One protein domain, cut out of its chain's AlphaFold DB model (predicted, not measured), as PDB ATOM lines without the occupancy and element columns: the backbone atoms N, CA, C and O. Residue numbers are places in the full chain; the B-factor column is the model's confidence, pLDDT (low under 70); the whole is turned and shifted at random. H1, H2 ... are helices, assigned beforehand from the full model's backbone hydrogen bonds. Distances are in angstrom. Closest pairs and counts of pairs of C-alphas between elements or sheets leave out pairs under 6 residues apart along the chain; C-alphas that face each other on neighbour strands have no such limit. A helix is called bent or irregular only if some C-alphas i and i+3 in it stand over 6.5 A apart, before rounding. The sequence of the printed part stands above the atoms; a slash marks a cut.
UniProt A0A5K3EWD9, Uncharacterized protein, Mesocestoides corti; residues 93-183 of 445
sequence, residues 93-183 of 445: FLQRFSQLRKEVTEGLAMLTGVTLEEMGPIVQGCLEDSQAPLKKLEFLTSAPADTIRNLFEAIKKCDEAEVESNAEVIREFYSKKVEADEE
ATOM      1  N   PHE A  93     -26.442  20.532 -47.431       67.88
ATOM      2  CA  PHE A  93     -26.649  19.435 -46.496       67.88
ATOM      3  C   PHE A  93     -26.016  19.739 -45.138       67.88
ATOM      4  O   PHE A  93     -26.695  19.662 -44.121       67.88
ATOM      5  N   LEU A  94     -24.728  20.098 -45.108       67.00
ATOM      6  CA  LEU A  94     -24.015  20.396 -43.865       67.00
ATOM      7  C   LEU A  94     -24.641  21.589 -43.145       67.00
ATOM      8  O   LEU A  94     -24.762  21.563 -41.924       67.00
ATOM      9  N   GLN A  95     -25.087  22.598 -43.892       71.00
ATOM     10  CA  GLN A  95     -25.833  23.727 -43.356       71.00
ATOM     11  C   GLN A  95     -27.147  23.258 -42.729       71.00
ATOM     12  O   GLN A  95     -27.420  23.609 -41.585       71.00
ATOM     13  N   ARG A  96     -27.927  22.414 -43.418       73.19
ATOM     14  CA  ARG A  96     -29.205  21.912 -42.898       73.19
ATOM     15  C   ARG A  96     -29.033  20.993 -41.695       73.19
ATOM     16  O   ARG A  96     -29.759  21.125 -40.720       73.19
ATOM     17  N   PHE A  97     -28.043  20.109 -41.733       74.75
ATOM     18  CA  PHE A  97     -27.682  19.240 -40.620       74.75
ATOM     19  C   PHE A  97     -27.229  20.051 -39.401       74.75
ATOM     20  O   PHE A  97     -27.682  19.803 -38.288       74.75
ATOM     21  N   SER A  98     -26.364  21.049 -39.610       72.88
ATOM     22  CA  SER A  98     -25.894  21.952 -38.555       72.88
ATOM     23  C   SER A  98     -27.050  22.745 -37.944       72.88
ATOM     24  O   SER A  98     -27.148  22.841 -36.724       72.88
ATOM     25  N   GLN A  99     -27.957  23.248 -38.786       80.19
ATOM     26  CA  GLN A  99     -29.175  23.944 -38.377       80.19
ATOM     27  C   GLN A  99     -30.062  23.042 -37.504       80.19
ATOM     28  O   GLN A  99     -30.357  23.399 -36.369       80.19
ATOM     29  N   LEU A 100     -30.405  21.844 -37.986       80.25
ATOM     30  CA  LEU A 100     -31.240  20.882 -37.257       80.25
ATOM     31  C   LEU A 100     -30.609  20.456 -35.934       80.25
ATOM     32  O   LEU A 100     -31.269  20.415 -34.898       80.25
ATOM     33  N   ARG A 101     -29.306  20.162 -35.943       83.69
ATOM     34  CA  ARG A 101     -28.569  19.839 -34.721       83.69
ATOM     35  C   ARG A 101     -28.650  20.990 -33.721       83.69
ATOM     36  O   ARG A 101     -28.852  20.733 -32.535       83.69
ATOM     37  N   LYS A 102     -28.463  22.230 -34.175       84.94
ATOM     38  CA  LYS A 102     -28.529  23.422 -33.326       84.94
ATOM     39  C   LYS A 102     -29.926  23.592 -32.731       84.94
ATOM     40  O   LYS A 102     -30.034  23.683 -31.516       84.94
ATOM     41  N   GLU A 103     -30.970  23.517 -33.553       87.44
ATOM     42  CA  GLU A 103     -32.371  23.618 -33.122       87.44
ATOM     43  C   GLU A 103     -32.728  22.551 -32.079       87.44
ATOM     44  O   GLU A 103     -33.293  22.870 -31.033       87.44
ATOM     45  N   VAL A 104     -32.325  21.294 -32.295       89.62
ATOM     46  CA  VAL A 104     -32.540  20.227 -31.306       89.62
ATOM     47  C   VAL A 104     -31.722  20.457 -30.035       89.62
ATOM     48  O   VAL A 104     -32.227  20.230 -28.938       89.62
ATOM     49  N   THR A 105     -30.477  20.925 -30.146       89.31
ATOM     50  CA  THR A 105     -29.633  21.219 -28.975       89.31
ATOM     51  C   THR A 105     -30.244  22.324 -28.121       89.31
ATOM     52  O   THR A 105     -30.347  22.171 -26.907       89.31
ATOM     53  N   GLU A 106     -30.679  23.414 -28.750       89.62
ATOM     54  CA  GLU A 106     -31.320  24.545 -28.082       89.62
ATOM     55  C   GLU A 106     -32.670  24.150 -27.487       89.62
ATOM     56  O   GLU A 106     -32.938  24.446 -26.322       89.62
ATOM     57  N   GLY A 107     -33.488  23.410 -28.240       89.62
ATOM     58  CA  GLY A 107     -34.773  22.899 -27.776       89.62
ATOM     59  C   GLY A 107     -34.637  21.982 -26.562       89.62
ATOM     60  O   GLY A 107     -35.345  22.163 -25.572       89.62
ATOM     61  N   LEU A 108     -33.695  21.035 -26.592       89.94
ATOM     62  CA  LEU A 108     -33.431  20.142 -25.461       89.94
ATOM     63  C   LEU A 108     -32.852  20.896 -24.260       89.94
ATOM     64  O   LEU A 108     -33.278  20.642 -23.137       89.94
ATOM     65  N   ALA A 109     -31.921  21.832 -24.476       89.94
ATOM     66  CA  ALA A 109     -31.343  22.647 -23.407       89.94
ATOM     67  C   ALA A 109     -32.417  23.475 -22.688       89.94
ATOM     68  O   ALA A 109     -32.493  23.450 -21.458       89.94
ATOM     69  N   MET A 110     -33.293  24.137 -23.454       90.06
ATOM     70  CA  MET A 110     -34.436  24.882 -22.920       90.06
ATOM     71  C   MET A 110     -35.415  23.973 -22.180       90.06
ATOM     72  O   MET A 110     -35.862  24.327 -21.092       90.06
ATOM     73  N   LEU A 111     -35.723  22.798 -22.738       89.44
ATOM     74  CA  LEU A 111     -36.650  21.848 -22.129       89.44
ATOM     75  C   LEU A 111     -36.136  21.353 -20.773       89.44
ATOM     76  O   LEU A 111     -36.865  21.396 -19.790       89.44
ATOM     77  N   THR A 112     -34.878  20.910 -20.706       86.94
ATOM     78  CA  THR A 112     -34.318  20.277 -19.500       86.94
ATOM     79  C   THR A 112     -33.696  21.267 -18.513       86.94
ATOM     80  O   THR A 112     -33.225  20.849 -17.458       86.94
ATOM     81  N   GLY A 113     -33.625  22.560 -18.854       86.44
ATOM     82  CA  GLY A 113     -32.965  23.590 -18.039       86.44
ATOM     83  C   GLY A 113     -31.443  23.424 -17.923       86.44
ATOM     84  O   GLY A 113     -30.833  23.938 -16.988       86.44
ATOM     85  N   VAL A 114     -30.832  22.685 -18.851       89.94
ATOM     86  CA  VAL A 114     -29.386  22.417 -18.898       89.94
ATOM     87  C   VAL A 114     -28.731  23.470 -19.788       89.94
ATOM     88  O   VAL A 114     -29.332  23.920 -20.762       89.94
ATOM     89  N   THR A 115     -27.502  23.885 -19.478       88.62
ATOM     90  CA  THR A 115     -26.798  24.882 -20.295       88.62
ATOM     91  C   THR A 115     -26.468  24.330 -21.685       88.62
ATOM     92  O   THR A 115     -26.260  23.128 -21.867       88.62
ATOM     93  N   LEU A 116     -26.370  25.212 -22.685       87.00
ATOM     94  CA  LEU A 116     -25.972  24.816 -24.042       87.00
ATOM     95  C   LEU A 116     -24.586  24.151 -24.071       87.00
ATOM     96  O   LEU A 116     -24.387  23.198 -24.821       87.00
ATOM     97  N   GLU A 117     -23.662  24.596 -23.214       85.12
ATOM     98  CA  GLU A 117     -22.316  24.019 -23.074       85.12
ATOM     99  C   GLU A 117     -22.340  22.565 -22.591       85.12
ATOM    100  O   GLU A 117     -21.505  21.758 -22.997       85.12
ATOM    101  N   GLU A 118     -23.311  22.202 -21.753       85.62
ATOM    102  CA  GLU A 118     -23.483  20.829 -21.287       85.62
ATOM    103  C   GLU A 118     -24.325  19.986 -22.250       85.62
ATOM    104  O   GLU A 118     -24.077  18.786 -22.385       85.62
ATOM    105  N   MET A 119     -25.304  20.591 -22.931       90.06
ATOM    106  CA  MET A 119     -26.192  19.894 -23.866       90.06
ATOM    107  C   MET A 119     -25.505  19.573 -25.199       90.06
ATOM    108  O   MET A 119     -25.689  18.482 -25.737       90.06
ATOM    109  N   GLY A 120     -24.660  20.471 -25.713       81.56
ATOM    110  CA  GLY A 120     -23.941  20.285 -26.977       81.56
ATOM    111  C   GLY A 120     -23.143  18.972 -27.054       81.56
ATOM    112  O   GLY A 120     -23.328  18.216 -28.013       81.56
ATOM    113  N   PRO A 121     -22.308  18.639 -26.048       83.25
ATOM    114  CA  PRO A 121     -21.599  17.361 -25.976       83.25
ATOM    115  C   PRO A 121     -22.521  16.143 -25.835       83.25
ATOM    116  O   PRO A 121     -22.190  15.065 -26.328       83.25
ATOM    117  N   ILE A 122     -23.681  16.287 -25.185       86.19
ATOM    118  CA  ILE A 122     -24.659  15.195 -25.048       86.19
ATOM    119  C   ILE A 122     -25.284  14.886 -26.406       86.19
ATOM    120  O   ILE A 122     -25.305  13.728 -26.816       86.19
ATOM    121  N   VAL A 123     -25.748  15.913 -27.121       84.31
ATOM    122  CA  VAL A 123     -26.301  15.792 -28.477       84.31
ATOM    123  C   VAL A 123     -25.256  15.206 -29.423       84.31
ATOM    124  O   VAL A 123     -25.556  14.247 -30.130       84.31
ATOM    125  N   GLN A 124     -24.024  15.725 -29.399       79.75
ATOM    126  CA  GLN A 124     -22.923  15.191 -30.206       79.75
ATOM    127  C   GLN A 124     -22.695  13.705 -29.916       79.75
ATOM    128  O   GLN A 124     -22.681  12.888 -30.829       79.75
ATOM    129  N   GLY A 125     -22.586  13.336 -28.641       72.94
ATOM    130  CA  GLY A 125     -22.361  11.950 -28.262       72.94
ATOM    131  C   GLY A 125     -23.539  11.020 -28.590       72.94
ATOM    132  O   GLY A 125     -23.325   9.840 -28.857       72.94
ATOM    133  N   CYS A 126     -24.777  11.526 -28.620       79.88
ATOM    134  CA  CYS A 126     -25.930  10.757 -29.097       79.88
ATOM    135  C   CYS A 126     -25.917  10.578 -30.624       79.88
ATOM    136  O   CYS A 126     -26.288   9.514 -31.112       79.88
ATOM    137  N   LEU A 127     -25.453  11.582 -31.378       76.19
ATOM    138  CA  LEU A 127     -25.212  11.456 -32.820       76.19
ATOM    139  C   LEU A 127     -24.087  10.453 -33.124       76.19
ATOM    140  O   LEU A 127     -24.137   9.779 -34.145       76.19
ATOM    141  N   GLU A 128     -23.130  10.271 -32.222       73.81
ATOM    142  CA  GLU A 128     -22.084   9.238 -32.317       73.81
ATOM    143  C   GLU A 128     -22.549   7.847 -31.832       73.81
ATOM    144  O   GLU A 128     -21.739   6.938 -31.664       73.81
ATOM    145  N   ASP A 129     -23.849   7.662 -31.569       75.50
ATOM    146  CA  ASP A 129     -24.447   6.417 -31.057       75.50
ATOM    147  C   ASP A 129     -23.853   5.938 -29.711       75.50
ATOM    148  O   ASP A 129     -23.923   4.758 -29.346       75.50
ATOM    149  N   SER A 130     -23.293   6.861 -28.922       78.31
ATOM    150  CA  SER A 130     -22.724   6.556 -27.611       78.31
ATOM    151  C   SER A 130     -23.812   6.340 -26.555       78.31
ATOM    152  O   SER A 130     -24.749   7.125 -26.389       78.31
ATOM    153  N   GLN A 131     -23.663   5.272 -25.768       83.12
ATOM    154  CA  GLN A 131     -24.648   4.870 -24.757       83.12
ATOM    155  C   GLN A 131     -24.677   5.785 -23.525       83.12
ATOM    156  O   GLN A 131     -25.716   5.914 -22.881       83.12
ATOM    157  N   ALA A 132     -23.553   6.403 -23.156       83.94
ATOM    158  CA  ALA A 132     -23.497   7.256 -21.966       83.94
ATOM    159  C   ALA A 132     -24.275   8.581 -22.145       83.94
ATOM    160  O   ALA A 132     -25.103   8.890 -21.285       83.94
ATOM    161  N   PRO A 133     -24.101   9.325 -23.256       87.19
ATOM    162  CA  PRO A 133     -24.936  10.475 -23.600       87.19
ATOM    163  C   PRO A 133     -26.419  10.120 -23.723       87.19
ATOM    164  O   PRO A 133     -27.256  10.827 -23.167       87.19
ATOM    165  N   LEU A 134     -26.734   8.979 -24.350       87.75
ATOM    166  CA  LEU A 134     -28.108   8.502 -24.504       87.75
ATOM    167  C   LEU A 134     -28.795   8.299 -23.146       87.75
ATOM    168  O   LEU A 134     -29.879   8.824 -22.917       87.75
ATOM    169  N   LYS A 135     -28.128   7.610 -22.210       88.75
ATOM    170  CA  LYS A 135     -28.630   7.415 -20.839       88.75
ATOM    171  C   LYS A 135     -28.774   8.726 -20.072       88.75
ATOM    172  O   LYS A 135     -29.690   8.870 -19.267       88.75
ATOM    173  N   LYS A 136     -27.867   9.682 -20.293       90.19
ATOM    174  CA  LYS A 136     -27.956  11.006 -19.666       90.19
ATOM    175  C   LYS A 136     -29.188  11.756 -20.174       90.19
ATOM    176  O   LYS A 136     -29.905  12.340 -19.367       90.19
ATOM    177  N   LEU A 137     -29.469  11.697 -21.474       89.12
ATOM    178  CA  LEU A 137     -30.642  12.346 -22.054       89.12
ATOM    179  C   LEU A 137     -31.952  11.643 -21.663       89.12
ATOM    180  O   LEU A 137     -32.932  12.322 -21.366       89.12
ATOM    181  N   GLU A 138     -31.950  10.313 -21.568       92.56
ATOM    182  CA  GLU A 138     -33.056   9.517 -21.014       92.56
ATOM    183  C   GLU A 138     -33.343   9.901 -19.556       92.56
ATOM    184  O   GLU A 138     -34.490  10.121 -19.188       92.56
ATOM    185  N   PHE A 139     -32.312  10.082 -18.726       89.94
ATOM    186  CA  PHE A 139     -32.496  10.555 -17.352       89.94
ATOM    187  C   PHE A 139     -33.081  11.974 -17.290       89.94
ATOM    188  O   PHE A 139     -33.974  12.243 -16.484       89.94
ATOM    189  N   LEU A 140     -32.597  12.890 -18.133       89.25
ATOM    190  CA  LEU A 140     -33.050  14.283 -18.148       89.25
ATOM    191  C   LEU A 140     -34.502  14.407 -18.623       89.25
ATOM    192  O   LEU A 140     -35.306  15.059 -17.958       89.25
ATOM    193  N   THR A 141     -34.840  13.738 -19.723       88.12
ATOM    194  CA  THR A 141     -36.142  13.864 -20.398       88.12
ATOM    195  C   THR A 141     -37.182  12.842 -19.942       88.12
ATOM    196  O   THR A 141     -38.367  13.037 -20.189       88.12
ATOM    197  N   SER A 142     -36.761  11.748 -19.299       90.25
ATOM    198  CA  SER A 142     -37.582  10.554 -19.033       90.25
ATOM    199  C   SER A 142     -38.201   9.913 -20.282       90.25
ATOM    200  O   SER A 142     -39.050   9.030 -20.161       90.25
ATOM    201  N   ALA A 143     -37.758  10.312 -21.477       90.94
ATOM    202  CA  ALA A 143     -38.160   9.689 -22.725       90.94
ATOM    203  C   ALA A 143     -37.398   8.368 -22.926       90.94
ATOM    204  O   ALA A 143     -36.211   8.287 -22.596       90.94
ATOM    205  N   PRO A 144     -38.042   7.333 -23.493       91.38
ATOM    206  CA  PRO A 144     -37.396   6.049 -23.710       91.38
ATOM    207  C   PRO A 144     -36.242   6.181 -24.708       91.38
ATOM    208  O   PRO A 144     -36.328   6.905 -25.706       91.38
ATOM    209  N   ALA A 145     -35.174   5.416 -24.469       89.00
ATOM    210  CA  ALA A 145     -33.967   5.425 -25.296       89.00
ATOM    211  C   ALA A 145     -34.228   5.201 -26.800       89.00
ATOM    212  O   ALA A 145     -33.443   5.664 -27.627       89.00
ATOM    213  N   ASP A 146     -35.306   4.500 -27.165       90.06
ATOM    214  CA  ASP A 146     -35.691   4.268 -28.561       90.06
ATOM    215  C   ASP A 146     -36.237   5.535 -29.235       90.06
ATOM    216  O   ASP A 146     -35.812   5.855 -30.341       90.06
ATOM    217  N   THR A 147     -37.094   6.314 -28.565       90.31
ATOM    218  CA  THR A 147     -37.582   7.606 -29.085       90.31
ATOM    219  C   THR A 147     -36.435   8.595 -29.252       90.31
ATOM    220  O   THR A 147     -36.345   9.292 -30.260       90.31
ATOM    221  N   ILE A 148     -35.511   8.612 -28.291       89.38
ATOM    222  CA  ILE A 148     -34.319   9.453 -28.370       89.38
ATOM    223  C   ILE A 148     -33.434   9.025 -29.551       89.38
ATOM    224  O   ILE A 148     -32.981   9.870 -30.319       89.38
ATOM    225  N   ARG A 149     -33.219   7.717 -29.751       88.38
ATOM    226  CA  ARG A 149     -32.493   7.210 -30.927       88.38
ATOM    227  C   ARG A 149     -33.183   7.595 -32.232       88.38
ATOM    228  O   ARG A 149     -32.495   8.038 -33.144       88.38
ATOM    229  N   ASN A 150     -34.508   7.492 -32.301       87.50
ATOM    230  CA  ASN A 150     -35.276   7.879 -33.484       87.50
ATOM    231  C   ASN A 150     -35.117   9.370 -33.806       87.50
ATOM    232  O   ASN A 150     -34.923   9.707 -34.971       87.50
ATOM    233  N   LEU A 151     -35.107  10.248 -32.794       89.38
ATOM    234  CA  LEU A 151     -34.810  11.672 -32.978       89.38
ATOM    235  C   LEU A 151     -33.432  11.873 -33.626       89.38
ATOM    236  O   LEU A 151     -33.313  12.556 -34.639       89.38
ATOM    237  N   PHE A 152     -32.380  11.268 -33.070       86.44
ATOM    238  CA  PHE A 152     -31.025  11.436 -33.604       86.44
ATOM    239  C   PHE A 152     -30.834  10.756 -34.963       86.44
ATOM    240  O   PHE A 152     -30.088  11.258 -35.803       86.44
ATOM    241  N   GLU A 153     -31.543   9.660 -35.228       81.88
ATOM    242  CA  GLU A 153     -31.584   9.040 -36.548       81.88
ATOM    243  C   GLU A 153     -32.290   9.946 -37.570       81.88
ATOM    244  O   GLU A 153     -31.822  10.062 -38.704       81.88
ATOM    245  N   ALA A 154     -33.360  10.639 -37.173       80.50
ATOM    246  CA  ALA A 154     -34.035  11.636 -37.999       80.50
ATOM    247  C   ALA A 154     -33.125  12.841 -38.299       80.50
ATOM    248  O   ALA A 154     -33.066  13.285 -39.444       80.50
ATOM    249  N   ILE A 155     -32.318  13.301 -37.330       80.12
ATOM    250  CA  ILE A 155     -31.303  14.350 -37.552       80.12
ATOM    251  C   ILE A 155     -30.227  13.874 -38.536       80.12
ATOM    252  O   ILE A 155     -29.894  14.596 -39.472       80.12
ATOM    253  N   LYS A 156     -29.713  12.644 -38.390       74.12
ATOM    254  CA  LYS A 156     -28.759  12.044 -39.351       74.12
ATOM    255  C   LYS A 156     -29.340  11.952 -40.765       74.12
ATOM    256  O   LYS A 156     -28.608  12.062 -41.746       74.12
ATOM    257  N   LYS A 157     -30.654  11.746 -40.867       68.62
ATOM    258  CA  LYS A 157     -31.419  11.736 -42.120       68.62
ATOM    259  C   LYS A 157     -31.913  13.121 -42.546       68.62
ATOM    260  O   LYS A 157     -32.611  13.173 -43.552       68.62
ATOM    261  N   CYS A 158     -31.585  14.192 -41.816       68.56
ATOM    262  CA  CYS A 158     -32.136  15.546 -41.965       68.56
ATOM    263  C   CYS A 158     -33.639  15.566 -42.289       68.56
ATOM    264  O   CYS A 158     -34.082  16.286 -43.183       68.56
ATOM    265  N   ASP A 159     -34.412  14.730 -41.601       73.62
ATOM    266  CA  ASP A 159     -35.849  14.620 -41.812       73.62
ATOM    267  C   ASP A 159     -36.588  15.494 -40.801       73.62
ATOM    268  O   ASP A 159     -36.884  15.059 -39.695       73.62
ATOM    269  N   GLU A 160     -36.855  16.743 -41.170       76.31
ATOM    270  CA  GLU A 160     -37.466  17.749 -40.289       76.31
ATOM    271  C   GLU A 160     -38.785  17.300 -39.670       76.31
ATOM    272  O   GLU A 160     -38.987  17.492 -38.477       76.31
ATOM    273  N   ALA A 161     -39.650  16.655 -40.455       76.19
ATOM    274  CA  ALA A 161     -40.945  16.196 -39.971       76.19
ATOM    275  C   ALA A 161     -40.789  15.086 -38.918       76.19
ATOM    276  O   ALA A 161     -41.478  15.081 -37.900       76.19
ATOM    277  N   GLU A 162     -39.854  14.153 -39.135       80.31
ATOM    278  CA  GLU A 162     -39.539  13.126 -38.135       80.31
ATOM    279  C   GLU A 162     -38.832  13.733 -36.913       80.31
ATOM    280  O   GLU A 162     -39.087  13.297 -35.790       80.31
ATOM    281  N   VAL A 163     -37.966  14.736 -37.100       85.06
ATOM    282  CA  VAL A 163     -37.305  15.447 -35.995       85.06
ATOM    283  C   VAL A 163     -38.337  16.155 -35.123       85.06
ATOM    284  O   VAL A 163     -38.323  15.972 -33.908       85.06
ATOM    285  N   GLU A 164     -39.254  16.910 -35.726       86.75
ATOM    286  CA  GLU A 164     -40.308  17.638 -35.020       86.75
ATOM    287  C   GLU A 164     -41.238  16.679 -34.274       86.75
ATOM    288  O   GLU A 164     -41.423  16.827 -33.065       86.75
ATOM    289  N   SER A 165     -41.707  15.621 -34.943       89.25
ATOM    290  CA  SER A 165     -42.566  14.606 -34.329       89.25
ATOM    291  C   SER A 165     -41.891  13.906 -33.143       89.25
ATOM    292  O   SER A 165     -42.475  13.803 -32.064       89.25
ATOM    293  N   ASN A 166     -40.632  13.471 -33.276       88.62
ATOM    294  CA  ASN A 166     -39.923  12.847 -32.154       88.62
ATOM    295  C   ASN A 166     -39.628  13.853 -31.026       88.62
ATOM    296  O   ASN A 166     -39.672  13.485 -29.850       88.62
ATOM    297  N   ALA A 167     -39.353  15.120 -31.353       88.81
ATOM    298  CA  ALA A 167     -39.143  16.175 -30.365       88.81
ATOM    299  C   ALA A 167     -40.429  16.515 -29.590       88.81
ATOM    300  O   ALA A 167     -40.360  16.825 -28.401       88.81
ATOM    301  N   GLU A 168     -41.600  16.452 -30.225       89.38
ATOM    302  CA  GLU A 168     -42.902  16.577 -29.555       89.38
ATOM    303  C   GLU A 168     -43.150  15.438 -28.573       89.38
ATOM    304  O   GLU A 168     -43.493  15.690 -27.417       89.38
ATOM    305  N   VAL A 169     -42.882  14.196 -28.984       90.62
ATOM    306  CA  VAL A 169     -43.015  13.034 -28.096       90.62
ATOM    307  C   VAL A 169     -42.097  13.178 -26.875       90.62
ATOM    308  O   VAL A 169     -42.519  12.939 -25.745       90.62
ATOM    309  N   ILE A 170     -40.849  13.624 -27.063       90.00
ATOM    310  CA  ILE A 170     -39.914  13.864 -25.948       90.00
ATOM    311  C   ILE A 170     -40.415  14.983 -25.023       90.00
ATOM    312  O   ILE A 170     -40.306  14.853 -23.802       90.00
ATOM    313  N   ARG A 171     -40.996  16.056 -25.578       90.56
ATOM    314  CA  ARG A 171     -41.631  17.121 -24.785       90.56
ATOM    315  C   ARG A 171     -42.773  16.577 -23.929       90.56
ATOM    316  O   ARG A 171     -42.830  16.897 -22.747       90.56
ATOM    317  N   GLU A 172     -43.620  15.708 -24.478       90.50
ATOM    318  CA  GLU A 172     -44.721  15.085 -23.737       90.50
ATOM    319  C   GLU A 172     -44.220  14.224 -22.563       90.50
ATOM    320  O   GLU A 172     -44.750  14.308 -21.451       90.50
ATOM    321  N   PHE A 173     -43.166  13.425 -22.775       91.69
ATOM    322  CA  PHE A 173     -42.541  12.646 -21.698       91.69
ATOM    323  C   PHE A 173     -41.974  13.539 -20.593       91.69
ATOM    324  O   PHE A 173     -42.175  13.253 -19.410       91.69
ATOM    325  N   TYR A 174     -41.316  14.634 -20.967       89.50
ATOM    326  CA  TYR A 174     -40.775  15.576 -19.998       89.50
ATOM    327  C   TYR A 174     -41.880  16.285 -19.203       89.50
ATOM    328  O   TYR A 174     -41.782  16.372 -17.982       89.50
ATOM    329  N   SER A 175     -42.965  16.724 -19.849       88.19
ATOM    330  CA  SER A 175     -44.112  17.327 -19.157       88.19
ATOM    331  C   SER A 175     -44.707  16.385 -18.108       88.19
ATOM    332  O   SER A 175     -44.885  16.785 -16.960       88.19
ATOM    333  N   LYS A 176     -44.908  15.104 -18.452       88.44
ATOM    334  CA  LYS A 176     -45.391  14.084 -17.501       88.44
ATOM    335  C   LYS A 176     -44.436  13.879 -16.323       88.44
ATOM    336  O   LYS A 176     -44.878  13.640 -15.201       88.44
ATOM    337  N   LYS A 177     -43.125  13.961 -16.566       87.69
ATOM    338  CA  LYS A 177     -42.107  13.877 -15.513       87.69
ATOM    339  C   LYS A 177     -42.197  15.065 -14.558       87.69
ATOM    340  O   LYS A 177     -42.210  14.856 -13.351       87.69
ATOM    341  N   VAL A 178     -42.288  16.288 -15.084       85.69
ATOM    342  CA  VAL A 178     -42.400  17.506 -14.267       85.69
ATOM    343  C   VAL A 178     -43.649  17.453 -13.385       85.69
ATOM    344  O   VAL A 178     -43.545  17.693 -12.186       85.69
ATOM    345  N   GLU A 179     -44.797  17.042 -13.929       86.56
ATOM    346  CA  GLU A 179     -46.030  16.863 -13.149       86.56
ATOM    347  C   GLU A 179     -45.864  15.837 -12.014       86.56
ATOM    348  O   GLU A 179     -46.295  16.071 -10.880       86.56
ATOM    349  N   ALA A 180     -45.205  14.707 -12.290       84.44
ATOM    350  CA  ALA A 180     -44.939  13.679 -11.285       84.44
ATOM    351  C   ALA A 180     -43.974  14.167 -10.186       84.44
ATOM    352  O   ALA A 180     -44.199  13.901  -9.000       84.44
ATOM    353  N   ASP A 181     -42.927  14.904 -10.564       84.81
ATOM    354  CA  ASP A 181     -41.946  15.472  -9.638       84.81
ATOM    355  C   ASP A 181     -42.575  16.570  -8.761       84.81
ATOM    356  O   ASP A 181     -42.333  16.611  -7.550       84.81
ATOM    357  N   GLU A 182     -43.447  17.413  -9.323       85.75
ATOM    358  CA  GLU A 182     -44.227  18.408  -8.577       85.75
ATOM    359  C   GLU A 182     -45.192  17.750  -7.583       85.75
ATOM    360  O   GLU A 182     -45.269  18.163  -6.417       85.75
ATOM    361  N   GLU A 183     -45.890  16.685  -7.988       85.62
ATOM    362  CA  GLU A 183     -46.761  15.933  -7.084       85.62
ATOM    363  C   GLU A 183     -45.955  15.302  -5.938       85.62
ATOM    364  O   GLU A 183     -46.354  15.358  -4.765       85.62
TER     365      GLU A 183
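AT A GLANCE: This is residues 93 to 183 of the 445 residues of an uncharacterized protein of Mesocestoides corti (UniProt A0A5K3EWD9). Two long helices, H5 and H1, run nearly parallel and shifted along their length, and the shorter H4 runs back against both of them; the centres of the three make a triangle. H2 and H3, set at a steep angle to each other, cover one side of this three-helix bundle, H2 packing on H1 and H4, H3 on H4 and H5. The printed part has 91 residues with five named helices, H1 to H5 in order along the chain, and no named strand; the class is all helix. The whole is compact, with a radius of gyration of the C-alphas of 12.3 A, yet elongated in outline, spanning 44 by 25 by 21 A.

IN THESE COORDINATES: The longest helix, H5, covers residues 160 to 183 and measures 34.5 A from first to last C-alpha, ending with C-alpha 183 at (-46.761, 15.933, -7.084). H1, residues 93 to 112, is 28.1 A long and begins with C-alpha 93 at (-26.649, 19.435, -46.496). H4, residues 145 to 156, is 16.4 A long, with C-alpha 145 at (-33.967, 5.425, -25.296). H2, residues 116 to 127, is 16.0 A long, and H3, residues 131 to 141, is 15.2 A long. H2 is neither bent nor irregular, but only just: C-alphas 118 and 121 are 6.1 A apart.

HOW THE PARTS SIT: H1, H4 and H5 form an up and down bundle, each running against the one before it in the chain. H4 and H5 are a helical hairpin at a shallow tilt of 32 degrees; their closest C-alphas, those of Leu 151 and Asn 166, are 5.3 A apart, and H5 touches H4 with residues 160 to 170 alone. H1 touches H5 at a shallow tilt of 10 degrees, the same way, with the C-alphas of Leu 111 and Arg 171 closest at 7.4 A. H4 is the hub, touching the four other helices. It touches H1 with residues 155 to 156 alone, the closest C-alphas being those of Leu 100 and Ile 155 at 6.5 A. H4 is about perpendicular to H2, at 89 degrees, with the C-alphas of Leu 127 and Phe 152 closest at 5.9 A. H3 touches H4 at 72 degrees, only just about perpendicular, with the C-alphas of Glu 138 and Ala 145 closest at 6.0 A. H3 also touches H5 at a steep tilt of 59 degrees, with the C-alphas of Thr 141 and Tyr 174 closest at 5.0 A. H2 and H3 touch at a steep tilt of 54 degrees, opposite ways, with the C-alphas of Ile 122 and Pro 133 closest at 4.9 A. H2 touches H1 at a steep tilt of 58 degrees, with the C-alphas of Ala 109 and Leu 116 closest at 5.8 A; H2 and H5 are apart. Every O i to N i+4 pair is within hydrogen-bond range in H1, H3, H4 and H5, and 6 of 8 are in H2.

THE WHOLE: The two C-alphas farthest apart, those of Phe 93 and Glu 183, are 44.4 A apart. The printed part has no cut, and its four links are tight. The mean pLDDT of the printed part is 84.5; residues 93 to 94 and 157 to 158 are under 70.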